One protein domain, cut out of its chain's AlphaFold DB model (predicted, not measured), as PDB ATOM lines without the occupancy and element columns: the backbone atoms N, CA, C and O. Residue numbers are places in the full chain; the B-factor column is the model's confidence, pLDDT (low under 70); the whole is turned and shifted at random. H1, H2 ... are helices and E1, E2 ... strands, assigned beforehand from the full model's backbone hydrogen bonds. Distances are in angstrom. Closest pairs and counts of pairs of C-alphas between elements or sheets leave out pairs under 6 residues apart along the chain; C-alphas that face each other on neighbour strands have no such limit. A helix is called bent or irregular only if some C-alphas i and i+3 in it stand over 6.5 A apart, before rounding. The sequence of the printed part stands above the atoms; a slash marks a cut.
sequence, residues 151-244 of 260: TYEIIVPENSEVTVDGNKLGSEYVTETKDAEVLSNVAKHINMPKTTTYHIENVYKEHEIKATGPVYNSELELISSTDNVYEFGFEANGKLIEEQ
ATOM      1  N   THR A 151     191.353 183.192 257.132       93.31
ATOM      2  CA  THR A 151     190.265 183.063 256.173       93.31
ATOM      3  C   THR A 151     190.620 181.975 255.177       93.31
ATOM      4  O   THR A 151     191.701 182.031 254.592       93.31
ATOM      5  N   TYR A 152     189.732 181.000 254.989       95.00
ATOM      6  CA  TYR A 152     189.864 179.964 253.969       95.00
ATOM      7  C   TYR A 152     188.957 180.281 252.785       95.00
ATOM      8  O   TYR A 152     187.764 180.530 252.960       95.00
ATOM      9  N   GLU A 153     189.522 180.221 251.584       96.38
ATOM     10  CA  GLU A 153     188.786 180.322 250.326       96.38
ATOM     11  C   GLU A 153     188.829 178.960 249.634       96.38
ATOM     12  O   GLU A 153     189.904 178.443 249.352       96.38
ATOM     13  N   ILE A 154     187.675 178.343 249.391       96.94
ATOM     14  CA  ILE A 154     187.596 177.000 248.810       96.94
ATOM     15  C   ILE A 154     186.864 177.090 247.477       96.94
ATOM     16  O   ILE A 154     185.671 177.386 247.434       96.94
ATOM     17  N   ILE A 155     187.577 176.824 246.390       95.88
ATOM     18  CA  ILE A 155     187.080 176.922 245.020       95.88
ATOM     19  C   ILE A 155     186.848 175.509 244.497       95.88
ATOM     20  O   ILE A 155     187.776 174.705 244.404       95.88
ATOM     21  N   VAL A 156     185.601 175.200 244.150       95.94
ATOM     22  CA  VAL A 156     185.193 173.878 243.650       95.94
ATOM     23  C   VAL A 156     184.329 174.015 242.397       95.94
ATOM     24  O   VAL A 156     183.713 175.062 242.194       95.94
ATOM     25  N   PRO A 157     184.216 172.981 241.547       94.81
ATOM     26  CA  PRO A 157     183.209 172.946 240.490       94.81
ATOM     27  C   PRO A 157     181.795 173.186 241.037       94.81
ATOM     28  O   PRO A 157     181.451 172.704 242.119       94.81
ATOM     29  N   GLU A 158     180.957 173.902 240.288       94.88
ATOM     30  CA  GLU A 158     179.577 174.205 240.690       94.88
ATOM     31  C   GLU A 158     178.803 172.920 241.036       94.88
ATOM     32  O   GLU A 158     178.872 171.924 240.314       94.88
ATOM     33  N   ASN A 159     178.024 172.965 242.121       92.62
ATOM     34  CA  ASN A 159     177.259 171.845 242.694       92.62
ATOM     35  C   ASN A 159     178.089 170.740 243.373       92.62
ATOM     36  O   ASN A 159     177.509 169.730 243.776       92.62
ATOM     37  N   SER A 160     179.404 170.910 243.533       95.00
ATOM     38  CA  SER A 160     180.212 169.981 244.336       95.00
ATOM     39  C   SER A 160     179.822 170.033 245.814       95.00
ATOM     40  O   SER A 160     179.402 171.068 246.333       95.00
ATOM     41  N   GLU A 161     179.987 168.913 246.513       96.06
ATOM     42  CA  GLU A 161     179.810 168.847 247.961       96.06
ATOM     43  C   GLU A 161     181.151 169.076 248.658       96.06
ATOM     44  O   GLU A 161     182.086 168.311 248.442       96.06
ATOM     45  N   VAL A 162     181.245 170.110 249.498       96.94
ATOM     46  CA  VAL A 162     182.458 170.423 250.265       96.94
ATOM     47  C   VAL A 162     182.277 169.994 251.713       96.94
ATOM     48  O   VAL A 162     181.241 170.264 252.326       96.94
ATOM     49  N   THR A 163     183.295 169.342 252.264       96.31
ATOM     50  CA  THR A 163     183.350 168.940 253.667       96.31
ATOM     51  C   THR A 163     184.614 169.465 254.332       96.31
ATOM     52  O   THR A 163     185.690 169.424 253.738       96.31
ATOM     53  N   VAL A 164     184.472 169.927 255.571       94.88
ATOM     54  CA  VAL A 164     185.570 170.360 256.442       94.88
ATOM     55  C   VAL A 164     185.520 169.491 257.690       94.88
ATOM     56  O   VAL A 164     184.496 169.454 258.376       94.88
ATOM     57  N   ASP A 165     186.578 168.717 257.927       93.12
ATOM     58  CA  ASP A 165     186.640 167.664 258.952       93.12
ATOM     59  C   ASP A 165     185.435 166.703 258.901       93.12
ATOM     60  O   ASP A 165     184.883 166.273 259.915       93.12
ATOM     61  N   GLY A 166     184.980 166.391 257.684       91.00
ATOM     62  CA  GLY A 166     183.835 165.512 257.429       91.00
ATOM     63  C   GLY A 166     182.456 166.158 257.612       91.00
ATOM     64  O   GLY A 166     181.450 165.512 257.321       91.00
ATOM     65  N   ASN A 167     182.375 167.424 258.035       93.44
ATOM     66  CA  ASN A 167     181.115 168.160 258.114       93.44
ATOM     67  C   ASN A 167     180.836 168.884 256.798       93.44
ATOM     68  O   ASN A 167     181.683 169.623 256.299       93.44
ATOM     69  N   LYS A 168     179.639 168.692 256.244       94.94
ATOM     70  CA  LYS A 168     179.220 169.348 255.004       94.94
ATOM     71  C   LYS A 168     179.053 170.854 255.208       94.94
ATOM     72  O   LYS A 168     178.274 171.274 256.063       94.94
ATOM     73  N   LEU A 169     179.726 171.642 254.374       94.94
ATOM     74  CA  LEU A 169     179.542 173.089 254.297       94.94
ATOM     75  C   LEU A 169     178.180 173.424 253.689       94.94
ATOM     76  O   LEU A 169     177.792 172.896 252.640       94.94
ATOM     77  N   GLY A 170     177.456 174.318 254.354       92.38
ATOM     78  CA  GLY A 170     176.190 174.844 253.867       92.38
ATOM     79  C   GLY A 170     176.362 175.966 252.838       92.38
ATOM     80  O   GLY A 170     177.462 176.444 252.558       92.38
ATOM     81  N   SER A 171     175.243 176.392 252.252       92.12
ATOM     82  CA  SER A 171     175.207 177.470 251.256       92.12
ATOM     83  C   SER A 171     175.510 178.853 251.837       92.12
ATOM     84  O   SER A 171     175.800 179.773 251.086       92.12
ATOM     85  N   GLU A 172     175.424 179.014 253.156       93.25
ATOM     86  CA  GLU A 172     175.739 180.252 253.873       93.25
ATOM     87  C   GLU A 172     177.204 180.680 253.733       93.25
ATOM     88  O   GLU A 172     177.498 181.864 253.855       93.25
ATOM     89  N   TYR A 173     178.099 179.741 253.421       93.38
ATOM     90  CA  TYR A 173     179.512 180.016 253.170       93.38
ATOM     91  C   TYR A 173     179.800 180.350 251.700       93.38
ATOM     92  O   TYR A 173     180.929 180.695 251.365       93.38
ATOM     93  N   VAL A 174     178.817 180.240 250.800       95.00
ATOM     94  CA  VAL A 174     179.011 180.519 249.371       95.00
ATOM     95  C   VAL A 174     179.022 182.025 249.134       95.00
ATOM     96  O   VAL A 174     178.067 182.724 249.469       95.00
ATOM     97  N   THR A 175     180.082 182.516 248.496       94.44
ATOM     98  CA  THR A 175     180.258 183.948 248.203       94.44
ATOM     99  C   THR A 175     180.079 184.276 246.729       94.44
ATOM    100  O   THR A 175     179.451 185.279 246.391       94.44
ATOM    101  N   GLU A 176     180.583 183.422 245.838       95.06
ATOM    102  CA  GLU A 176     180.534 183.639 244.395       95.06
ATOM    103  C   GLU A 176     180.338 182.319 243.643       95.06
ATOM    104  O   GLU A 176     180.849 181.272 244.038       95.06
ATOM    105  N   THR A 177     179.628 182.394 242.515       94.50
ATOM    106  CA  THR A 177     179.655 181.365 241.473       94.50
ATOM    107  C   THR A 177     179.927 182.043 240.135       94.50
ATOM    108  O   THR A 177     179.157 182.912 239.715       94.50
ATOM    109  N   LYS A 178     180.996 181.634 239.451       93.81
ATOM    110  CA  LYS A 178     181.449 182.232 238.184       93.81
ATOM    111  C   LYS A 178     181.927 181.179 237.189       93.81
ATOM    112  O   LYS A 178     182.077 180.012 237.535       93.81
ATOM    113  N   ASP A 179     182.143 181.592 235.945       92.50
ATOM    114  CA  ASP A 179     182.708 180.721 234.913       92.50
ATOM    115  C   ASP A 179     184.153 180.333 235.265       92.50
ATOM    116  O   ASP A 179     184.930 181.152 235.756       92.50
ATOM    117  N   ALA A 180     184.521 179.085 234.978       88.69
ATOM    118  CA  ALA A 180     185.840 178.548 235.282       88.69
ATOM    119  C   ALA A 180     186.927 179.231 234.438       88.69
ATOM    120  O   ALA A 180     187.081 178.956 233.244       88.69
ATOM    121  N   GLU A 181     187.721 180.100 235.064       84.44
ATOM    122  CA  GLU A 181     188.740 180.911 234.381       84.44
ATOM    123  C   GLU A 181     189.786 180.064 233.639       84.44
ATOM    124  O   GLU A 181     190.230 180.433 232.544       84.44
ATOM    125  N   VAL A 182     190.100 178.879 234.174       80.00
ATOM    126  CA  VAL A 182     191.014 177.888 233.579       80.00
ATOM    127  C   VAL A 182     190.625 177.462 232.155       80.00
ATOM    128  O   VAL A 182     191.483 177.040 231.380       80.00
ATOM    129  N   LEU A 183     189.354 177.616 231.765       82.75
ATOM    130  CA  LEU A 183     188.837 177.245 230.441       82.75
ATOM    131  C   LEU A 183     188.525 178.449 229.541       82.75
ATOM    132  O   LEU A 183     187.979 178.288 228.448       82.75
ATOM    133  N   SER A 184     188.923 179.658 229.943       85.75
ATOM    134  CA  SER A 184     188.685 180.899 229.188       85.75
ATOM    135  C   SER A 184     189.155 180.834 227.724       85.75
ATOM    136  O   SER A 184     188.480 181.344 226.828       85.75
ATOM    137  N   ASN A 185     190.259 180.130 227.448       86.69
ATOM    138  CA  ASN A 185     190.811 179.959 226.097       86.69
ATOM    139  C   ASN A 185     189.873 179.226 225.126       86.69
ATOM    140  O   ASN A 185     189.952 179.435 223.915       86.69
ATOM    141  N   VAL A 186     188.982 178.373 225.638       86.31
ATOM    142  CA  VAL A 186     188.041 177.583 224.831       86.31
ATOM    143  C   VAL A 186     186.599 178.074 224.956       86.31
ATOM    144  O   VAL A 186     185.710 177.499 224.333       86.31
ATOM    145  N   ALA A 187     186.360 179.179 225.672       86.19
ATOM    146  CA  ALA A 187     185.026 179.682 226.004       86.19
ATOM    147  C   ALA A 187     184.111 179.939 224.795       86.19
ATOM    148  O   ALA A 187     182.897 179.820 224.892       86.19
ATOM    149  N   LYS A 188     184.671 180.256 223.618       88.25
ATOM    150  CA  LYS A 188     183.885 180.442 222.380       88.25
ATOM    151  C   LYS A 188     183.331 179.139 221.796       88.25
ATOM    152  O   LYS A 188     182.501 179.187 220.892       88.25
ATOM    153  N   HIS A 189     183.835 177.996 222.248       86.69
ATOM    154  CA  HIS A 189     183.582 176.682 221.660       86.69
ATOM    155  C   HIS A 189     182.812 175.745 222.587       86.69
ATOM    156  O   HIS A 189     182.368 174.689 222.139       86.69
ATOM    157  N   ILE A 190     182.652 176.113 223.858       84.94
ATOM    158  CA  ILE A 190     181.993 175.289 224.867       84.94
ATOM    159  C   ILE A 190     180.983 176.118 225.653       84.94
ATOM    160  O   ILE A 190     181.090 177.339 225.731       84.94
ATOM    161  N   ASN A 191     180.022 175.440 226.275       86.00
ATOM    162  CA  ASN A 191     179.330 176.037 227.406       86.00
ATOM    163  C   ASN A 191     180.291 176.000 228.600       86.00
ATOM    164  O   ASN A 191     180.783 174.922 228.941       86.00
ATOM    165  N   MET A 192     180.599 177.161 229.176       88.31
ATOM    166  CA  MET A 192     181.594 177.255 230.240       88.31
ATOM    167  C   MET A 192     181.088 176.537 231.493       88.31
ATOM    168  O   MET A 192     179.976 176.823 231.944       88.31
ATOM    169  N   PRO A 193     181.866 175.600 232.063       90.56
ATOM    170  CA  PRO A 193     181.555 175.099 233.386       90.56
ATOM    171  C   PRO A 193     181.821 176.202 234.408       90.56
ATOM    172  O   PRO A 193     182.638 177.100 234.184       90.56
ATOM    173  N   LYS A 194     181.128 176.118 235.536       93.81
ATOM    174  CA  LYS A 194     181.215 177.097 236.611       93.81
ATOM    175  C   LYS A 194     181.959 176.537 237.811       93.81
ATOM    176  O   LYS A 194     181.998 175.323 238.017       93.81
ATOM    177  N   THR A 195     182.504 177.438 238.608       95.31
ATOM    178  CA  THR A 195     183.082 177.174 239.924       95.31
ATOM    179  C   THR A 195     182.324 177.963 240.980       95.31
ATOM    180  O   THR A 195     181.854 179.070 240.716       95.31
ATOM    181  N   THR A 196     182.223 177.397 242.175       96.69
ATOM    182  CA  THR A 196     181.638 178.010 243.364       96.69
ATOM    183  C   THR A 196     182.732 178.205 244.405       96.69
ATOM    184  O   THR A 196     183.504 177.283 244.671       96.69
ATOM    185  N   THR A 197     182.776 179.399 244.989       97.00
ATOM    186  CA  THR A 197     183.730 179.776 246.030       97.00
ATOM    187  C   THR A 197     183.041 179.805 247.388       97.00
ATOM    188  O   THR A 197     182.063 180.533 247.592       97.00
ATOM    189  N   TYR A 198     183.576 179.031 248.325       96.62
ATOM    190  CA  TYR A 198     183.205 179.046 249.734       96.62
ATOM    191  C   TYR A 198     184.213 179.880 250.516       96.62
ATOM    192  O   TYR A 198     185.412 179.812 250.251       96.62
ATOM    193  N   HIS A 199     183.732 180.643 251.485       95.44
ATOM    194  CA  HIS A 199     184.541 181.520 252.314       95.44
ATOM    195  C   HIS A 199     184.267 181.198 253.781       95.44
ATOM    196  O   HIS A 199     183.133 181.321 254.243       95.44
ATOM    197  N   ILE A 200     185.302 180.772 254.503       94.44
ATOM    198  CA  ILE A 200     185.234 180.472 255.935       94.44
ATOM    199  C   ILE A 200     186.146 181.451 256.658       94.44
ATOM    200  O   ILE A 200     187.353 181.463 256.431       94.44
ATOM    201  N   GLU A 201     185.571 182.283 257.517       93.19
ATOM    202  CA  GLU A 201     186.316 183.258 258.312       93.19
ATOM    203  C   GLU A 201     186.667 182.696 259.694       93.19
ATOM    204  O   GLU A 201     186.036 181.757 260.181       93.19
ATOM    205  N   ASN A 202     187.646 183.326 260.352       92.56
ATOM    206  CA  ASN A 202     188.004 183.069 261.748       92.56
ATOM    207  C   ASN A 202     188.367 181.604 262.043       92.56
ATOM    208  O   ASN A 202     187.900 181.028 263.026       92.56
ATOM    209  N   VAL A 203     189.208 181.010 261.198       93.38
ATOM    210  CA  VAL A 203     189.734 179.654 261.379       93.38
ATOM    211  C   VAL A 203     191.028 179.700 262.194       93.38
ATOM    212  O   VAL A 203     192.024 180.290 261.772       93.38
ATOM    213  N   TYR A 204     191.035 179.074 263.364       90.88
ATOM    214  CA  TYR A 204     192.167 179.073 264.297       90.88
ATOM    215  C   TYR A 204     192.972 177.769 264.273       90.88
ATOM    216  O   TYR A 204     194.104 177.739 264.758       90.88
ATOM    217  N   LYS A 205     192.422 176.699 263.690       89.62
ATOM    218  CA  LYS A 205     193.063 175.387 263.558       89.62
ATOM    219  C   LYS A 205     193.173 174.960 262.098       89.62
ATOM    220  O   LYS A 205     192.412 175.370 261.227       89.62
ATOM    221  N   GLU A 206     194.155 174.121 261.803       89.31
ATOM    222  CA  GLU A 206     194.248 173.498 260.484       89.31
ATOM    223  C   GLU A 206     193.163 172.421 260.347       89.31
ATOM    224  O   GLU A 206     192.945 171.660 261.287       89.31
ATOM    225  N   HIS A 207     192.478 172.390 259.202       91.50
ATOM    226  CA  HIS A 207     191.359 171.480 258.942       91.50
ATOM    227  C   HIS A 207     191.630 170.632 257.705       91.50
ATOM    228  O   HIS A 207     192.273 171.088 256.754       91.50
ATOM    229  N   GLU A 208     191.079 169.422 257.686       93.81
ATOM    230  CA  GLU A 208     191.032 168.603 256.484       93.81
ATOM    231  C   GLU A 208     189.859 169.053 255.604       93.81
ATOM    232  O   GLU A 208     188.694 168.974 256.001       93.81
ATOM    233  N   ILE A 209     190.161 169.513 254.390       96.19
ATOM    234  CA  ILE A 209     189.162 169.967 253.419       96.19
ATOM    235  C   ILE A 209     189.083 168.949 252.288       96.19
ATOM    236  O   ILE A 209     190.091 168.629 251.659       96.19
ATOM    237  N   LYS A 210     187.872 168.466 252.013       96.31
ATOM    238  CA  LYS A 210     187.580 167.542 250.912       96.31
ATOM    239  C   LYS A 210     186.406 168.045 250.099       96.31
ATOM    240  O   LYS A 210     185.486 168.656 250.643       96.31
ATOM    241  N   ALA A 211     186.407 167.728 248.811       96.44
ATOM    242  CA  ALA A 211     185.300 168.023 247.920       96.44
ATOM    243  C   ALA A 211     184.917 166.783 247.108       96.44
ATOM    244  O   ALA A 211     185.775 165.990 246.733       96.44
ATOM    245  N   THR A 212     183.627 166.620 246.837       95.19
ATOM    246  CA  THR A 212     183.076 165.525 246.033       95.19
ATOM    247  C   THR A 212     182.374 166.095 244.808       95.19
ATOM    248  O   THR A 212     181.547 167.003 244.924       95.19
ATOM    249  N   GLY A 213     182.712 165.563 243.635       92.75
ATOM    250  CA  GLY A 213     182.195 166.027 242.355       92.75
ATOM    251  C   GLY A 213     180.716 165.681 242.140       92.75
ATOM    252  O   GLY A 213     180.251 164.633 242.591       92.75
ATOM    253  N   PRO A 214     179.958 166.531 241.426       90.06
ATOM    254  CA  PRO A 214     178.515 166.360 241.265       90.06
ATOM    255  C   PRO A 214     178.112 165.293 240.237       90.06
ATOM    256  O   PRO A 214     176.937 164.926 240.178       90.06
ATOM    257  N   VAL A 215     179.027 164.829 239.376       87.31
ATOM    258  CA  VAL A 215     178.680 163.980 238.223       87.31
ATOM    259  C   VAL A 215     178.780 162.504 238.583       87.31
ATOM    260  O   VAL A 215     177.851 161.734 238.324       87.31
ATOM    261  N   TYR A 216     179.894 162.098 239.187       88.06
ATOM    262  CA  TYR A 216     180.159 160.706 239.543       88.06
ATOM    263  C   TYR A 216     180.274 160.473 241.052       88.06
ATOM    264  O   TYR A 216     180.446 159.322 241.457       88.06
ATOM    265  N   ASN A 217     180.109 161.514 241.875       89.38
ATOM    266  CA  ASN A 217     180.270 161.467 243.330       89.38
ATOM    267  C   ASN A 217     181.643 160.925 243.758       89.38
ATOM    268  O   ASN A 217     181.753 160.185 244.735       89.38
ATOM    269  N   SER A 218     182.684 161.248 242.990       90.88
ATOM    270  CA  SER A 218     184.072 160.940 243.326       90.88
ATOM    271  C   SER A 218     184.759 162.125 243.998       90.88
ATOM    272  O   SER A 218     184.422 163.283 243.748       90.88
ATOM    273  N   GLU A 219     185.703 161.818 244.886       93.38
ATOM    274  CA  GLU A 219     186.528 162.818 245.560       93.38
ATOM    275  C   GLU A 219     187.348 163.602 244.528       93.38
ATOM    276  O   GLU A 219     187.947 163.020 243.619       93.38
ATOM    277  N   LEU A 220     187.321 164.927 244.643       94.00
ATOM    278  CA  LEU A 220     188.015 165.840 243.749       94.00
ATOM    279  C   LEU A 220     189.476 165.988 244.165       94.00
ATOM    280  O   LEU A 220     189.807 166.033 245.349       94.00
ATOM    281  N   GLU A 221     190.348 166.124 243.173       93.06
ATOM    282  CA  GLU A 221     191.766 166.375 243.403       93.06
ATOM    283  C   GLU A 221     191.993 167.831 243.828       93.06
ATOM    284  O   GLU A 221     191.496 168.761 243.188       93.06
ATOM    285  N   LEU A 222     192.765 168.027 244.897       94.12
ATOM    286  CA  LEU A 222     193.245 169.339 245.318       94.12
ATOM    287  C   LEU A 222     194.382 169.779 244.384       94.12
ATOM    288  O   LEU A 222     195.472 169.211 244.413       94.12
ATOM    289  N   ILE A 223     194.124 170.792 243.559       92.06
ATOM    290  CA  ILE A 223     195.075 171.322 242.571       92.06
ATOM    291  C   ILE A 223     196.061 172.286 243.230       92.06
ATOM    292  O   ILE A 223     197.252 172.276 242.913       92.06
ATOM    293  N   SER A 224     195.569 173.139 244.128       90.75
ATOM    294  CA  SER A 224     196.370 174.166 244.790       90.75
ATOM    295  C   SER A 224     195.904 174.373 246.224       90.75
ATOM    296  O   SER A 224     194.708 174.387 246.502       90.75
ATOM    297  N   SER A 225     196.866 174.550 247.127       90.31
ATOM    298  CA  SER A 225     196.644 174.997 248.501       90.31
ATOM    299  C   SER A 225     197.724 176.015 248.847       90.31
ATOM    300  O   SER A 225     198.804 175.664 249.319       90.31
ATOM    301  N   THR A 226     197.476 177.278 248.500       90.38
ATOM    302  CA  THR A 226     198.426 178.382 248.717       90.38
ATOM    303  C   THR A 226     197.702 179.525 249.406       90.38
ATOM    304  O   THR A 226     196.585 179.849 249.023       90.38
ATOM    305  N   ASP A 227     198.319 180.128 250.424       88.94
ATOM    306  CA  ASP A 227     197.780 181.295 251.137       88.94
ATOM    307  C   ASP A 227     196.330 181.122 251.636       88.94
ATOM    308  O   ASP A 227     195.535 182.057 251.613       88.94
ATOM    309  N   ASN A 228     195.996 179.920 252.127       91.81
ATOM    310  CA  ASN A 228     194.654 179.520 252.581       91.81
ATOM    311  C   ASN A 228     193.575 179.464 251.481       91.81
ATOM    312  O   ASN A 228     192.383 179.378 251.783       91.81
ATOM    313  N   VAL A 229     193.982 179.478 250.212       94.75
ATOM    314  CA  VAL A 229     193.114 179.223 249.061       94.75
ATOM    315  C   VAL A 229     193.266 177.763 248.646       94.75
ATOM    316  O   VAL A 229     194.371 177.320 248.332       94.75
ATOM    317  N   TYR A 230     192.160 177.026 248.640       95.50
ATOM    318  CA  TYR A 230     192.065 175.614 248.287       95.50
ATOM    319  C   TYR A 230     191.284 175.473 246.985       95.50
ATOM    320  O   TYR A 230     190.073 175.674 246.953       95.50
ATOM    321  N   GLU A 231     191.969 175.121 245.904       95.31
ATOM    322  CA  GLU A 231     191.356 174.958 244.586       95.31
ATOM    323  C   GLU A 231     191.263 173.479 244.225       95.31
ATOM    324  O   GLU A 231     192.275 172.776 244.171       95.31
ATOM    325  N   PHE A 232     190.048 173.010 243.957       95.31
ATOM    326  CA  PHE A 232     189.775 171.640 243.545       95.31
ATOM    327  C   PHE A 232     189.489 171.551 242.050       95.31
ATOM    328  O   PHE A 232     188.797 172.385 241.462       95.31
ATOM    329  N   GLY A 233     190.000 170.485 241.445       91.88
ATOM    330  CA  GLY A 233     189.812 170.198 240.034       91.88
ATOM    331  C   GLY A 233     188.419 169.715 239.679       91.88
ATOM    332  O   GLY A 233     187.634 169.278 240.519       91.88
ATOM    333  N   PHE A 234     188.131 169.753 238.379       89.62
ATOM    334  CA  PHE A 234     186.958 169.084 237.834       89.62
ATOM    335  C   PHE A 234     187.082 167.571 237.972       89.62
ATOM    336  O   PHE A 234     188.169 167.002 237.900       89.62
ATOM    337  N   GLU A 235     185.933 166.928 238.135       87.81
ATOM    338  CA  GLU A 235     185.851 165.491 238.325       87.81
ATOM    339  C   GLU A 235     186.436 164.745 237.117       87.81
ATOM    340  O   GLU A 235     185.918 164.823 236.001       87.81
ATOM    341  N   ALA A 236     187.524 164.014 237.350       80.19
ATOM    342  CA  ALA A 236     188.207 163.215 236.347       80.19
ATOM    343  C   ALA A 236     188.428 161.810 236.907       80.19
ATOM    344  O   ALA A 236     189.294 161.583 237.747       80.19
ATOM    345  N   ASN A 237     187.629 160.848 236.450       78.31
ATOM    346  CA  ASN A 237     187.755 159.456 236.867       78.31
ATOM    347  C   ASN A 237     187.810 158.512 235.659       78.31
ATOM    348  O   ASN A 237     187.576 158.909 234.515       78.31
ATOM    349  N   GLY A 238     188.118 157.236 235.914       77.75
ATOM    350  CA  GLY A 238     188.203 156.220 234.860       77.75
ATOM    351  C   GLY A 238     186.914 156.091 234.043       77.75
ATOM    352  O   GLY A 238     186.975 155.893 232.834       77.75
ATOM    353  N   LYS A 239     185.753 156.313 234.670       80.06
ATOM    354  CA  LYS A 239     184.451 156.266 234.001       80.06
ATOM    355  C   LYS A 239     184.281 157.398 232.984       80.06
ATOM    356  O   LYS A 239     183.812 157.145 231.881       80.06
ATOM    357  N   LEU A 240     184.717 158.618 233.307       82.62
ATOM    358  CA  LEU A 240     184.746 159.725 232.347       82.62
ATOM    359  C   LEU A 240     185.627 159.378 231.140       82.62
ATOM    360  O   LEU A 240     185.233 159.616 230.001       82.62
ATOM    361  N   ILE A 241     186.808 158.801 231.378       81.88
ATOM    362  CA  ILE A 241     187.732 158.412 230.305       81.88
ATOM    363  C   ILE A 241     187.087 157.363 229.392       81.88
ATOM    364  O   ILE A 241     187.121 157.528 228.174       81.88
ATOM    365  N   GLU A 242     186.459 156.331 229.959       84.50
ATOM    366  CA  GLU A 242     185.730 155.300 229.208       84.50
ATOM    367  C   GLU A 242     184.573 155.896 228.387       84.50
ATOM    368  O   GLU A 242     184.434 155.610 227.197       84.50
ATOM    369  N   GLU A 243     183.773 156.783 228.986       86.00
ATOM    370  CA  GLU A 243     182.656 157.454 228.309       86.00
ATOM    371  C   GLU A 243     183.128 158.361 227.158       86.00
ATOM    372  O   GLU A 243     182.433 158.502 226.147       86.00
ATOM    373  N   GLN A 244     184.314 158.965 227.277       86.12
ATOM    374  CA  GLN A 244     184.887 159.825 226.238       86.12
ATOM    375  C   GLN A 244     185.770 159.077 225.228       86.12
ATOM    376  O   GLN A 244     186.087 159.646 224.183       86.12
TER     377      GLN A 244
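AT A GLANCE: This is residues 151 to 244 of the 260 residues of an uncharacterized protein of Lachnospira eligens (UniProt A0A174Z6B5). A twisted five-stranded sheet, E3 E4 E1 E7 E6, has a small two-stranded sheet, E2 and E5, over part of one face, making a lopsided sandwich. Two short helices, H1 and H2, lie beyond the same end of this sandwich, apart from each other. The printed part has 94 residues, with seven named strands and two named helices in the order E1 E2 E3 H1 E4 E5 E6 E7 H2; the class is mixed, helices and strands. The larger sheet is mixed, with E1 and E7 parallel and its other neighbours antiparallel, and the smaller is antiparallel. The whole is compact, with a radius of gyration of the C-alphas of 13.8 A, and elongated, spanning 42 by 27 by 23 A.

IN THESE COORDINATES: In the larger sheet, E3 is residues 174 to 179, 14.9 A long, and E4 is residues 194 to 203, the longest strand at 26.3 A. E1, residues 151 to 157, is 20.0 A long and begins at C-alpha 151 (190.265, 183.063, 256.173). E7 is residues 229 to 232 and E6 residues 222 to 226. In the smaller sheet, E2 is residues 161 to 164 and E5 residues 209 to 212. H1 is residues 181 to 186, and H2 is residues 238 to 244, ending at C-alpha 244 (184.887, 159.825, 226.238).

HOW THE PARTS SIT: E3 and E6 are the edge strands of the larger sheet. E3 and E4 are antiparallel at 152 degrees, with N 195 and O 178 2.8 A apart, within hydrogen-bond range. E4 and E1 are antiparallel at 160 degrees, with N 154 and O 198 at 2.8 A. E1 and E7 are parallel at 16 degrees, with N 230 and O 153 at 2.8 A. E6 and E7 form a hairpin, with N 231 and O 224 at 2.9 A. E2 and E5 are antiparallel at 162 degrees, with N 163 and O 210 at 2.8 A. The two sheets form a sandwich, two sheets face to face, 9.3 A centre to centre where they face each other, their best planes 10 degrees apart. The closest C-alphas of E1 and E5 are those of Val 156 and Ala 211, 7.2 A apart. Neither H1 nor H2 is on the larger sheet. In H2 every O i to N i+4 pair is within hydrogen-bond range; in H1 0 of 2 are, beside 2 of 3 O i to N i+3 pairs. H1 is irregular, with C-alphas 182 and 185 7.8 A apart.

THE WHOLE: The two C-alphas farthest apart are those of His 189 and Tyr 204, at 43.6 A. The printed part has no cut and no long link. The mean pLDDT of the printed part is 91.2, and no printed residue is under 70.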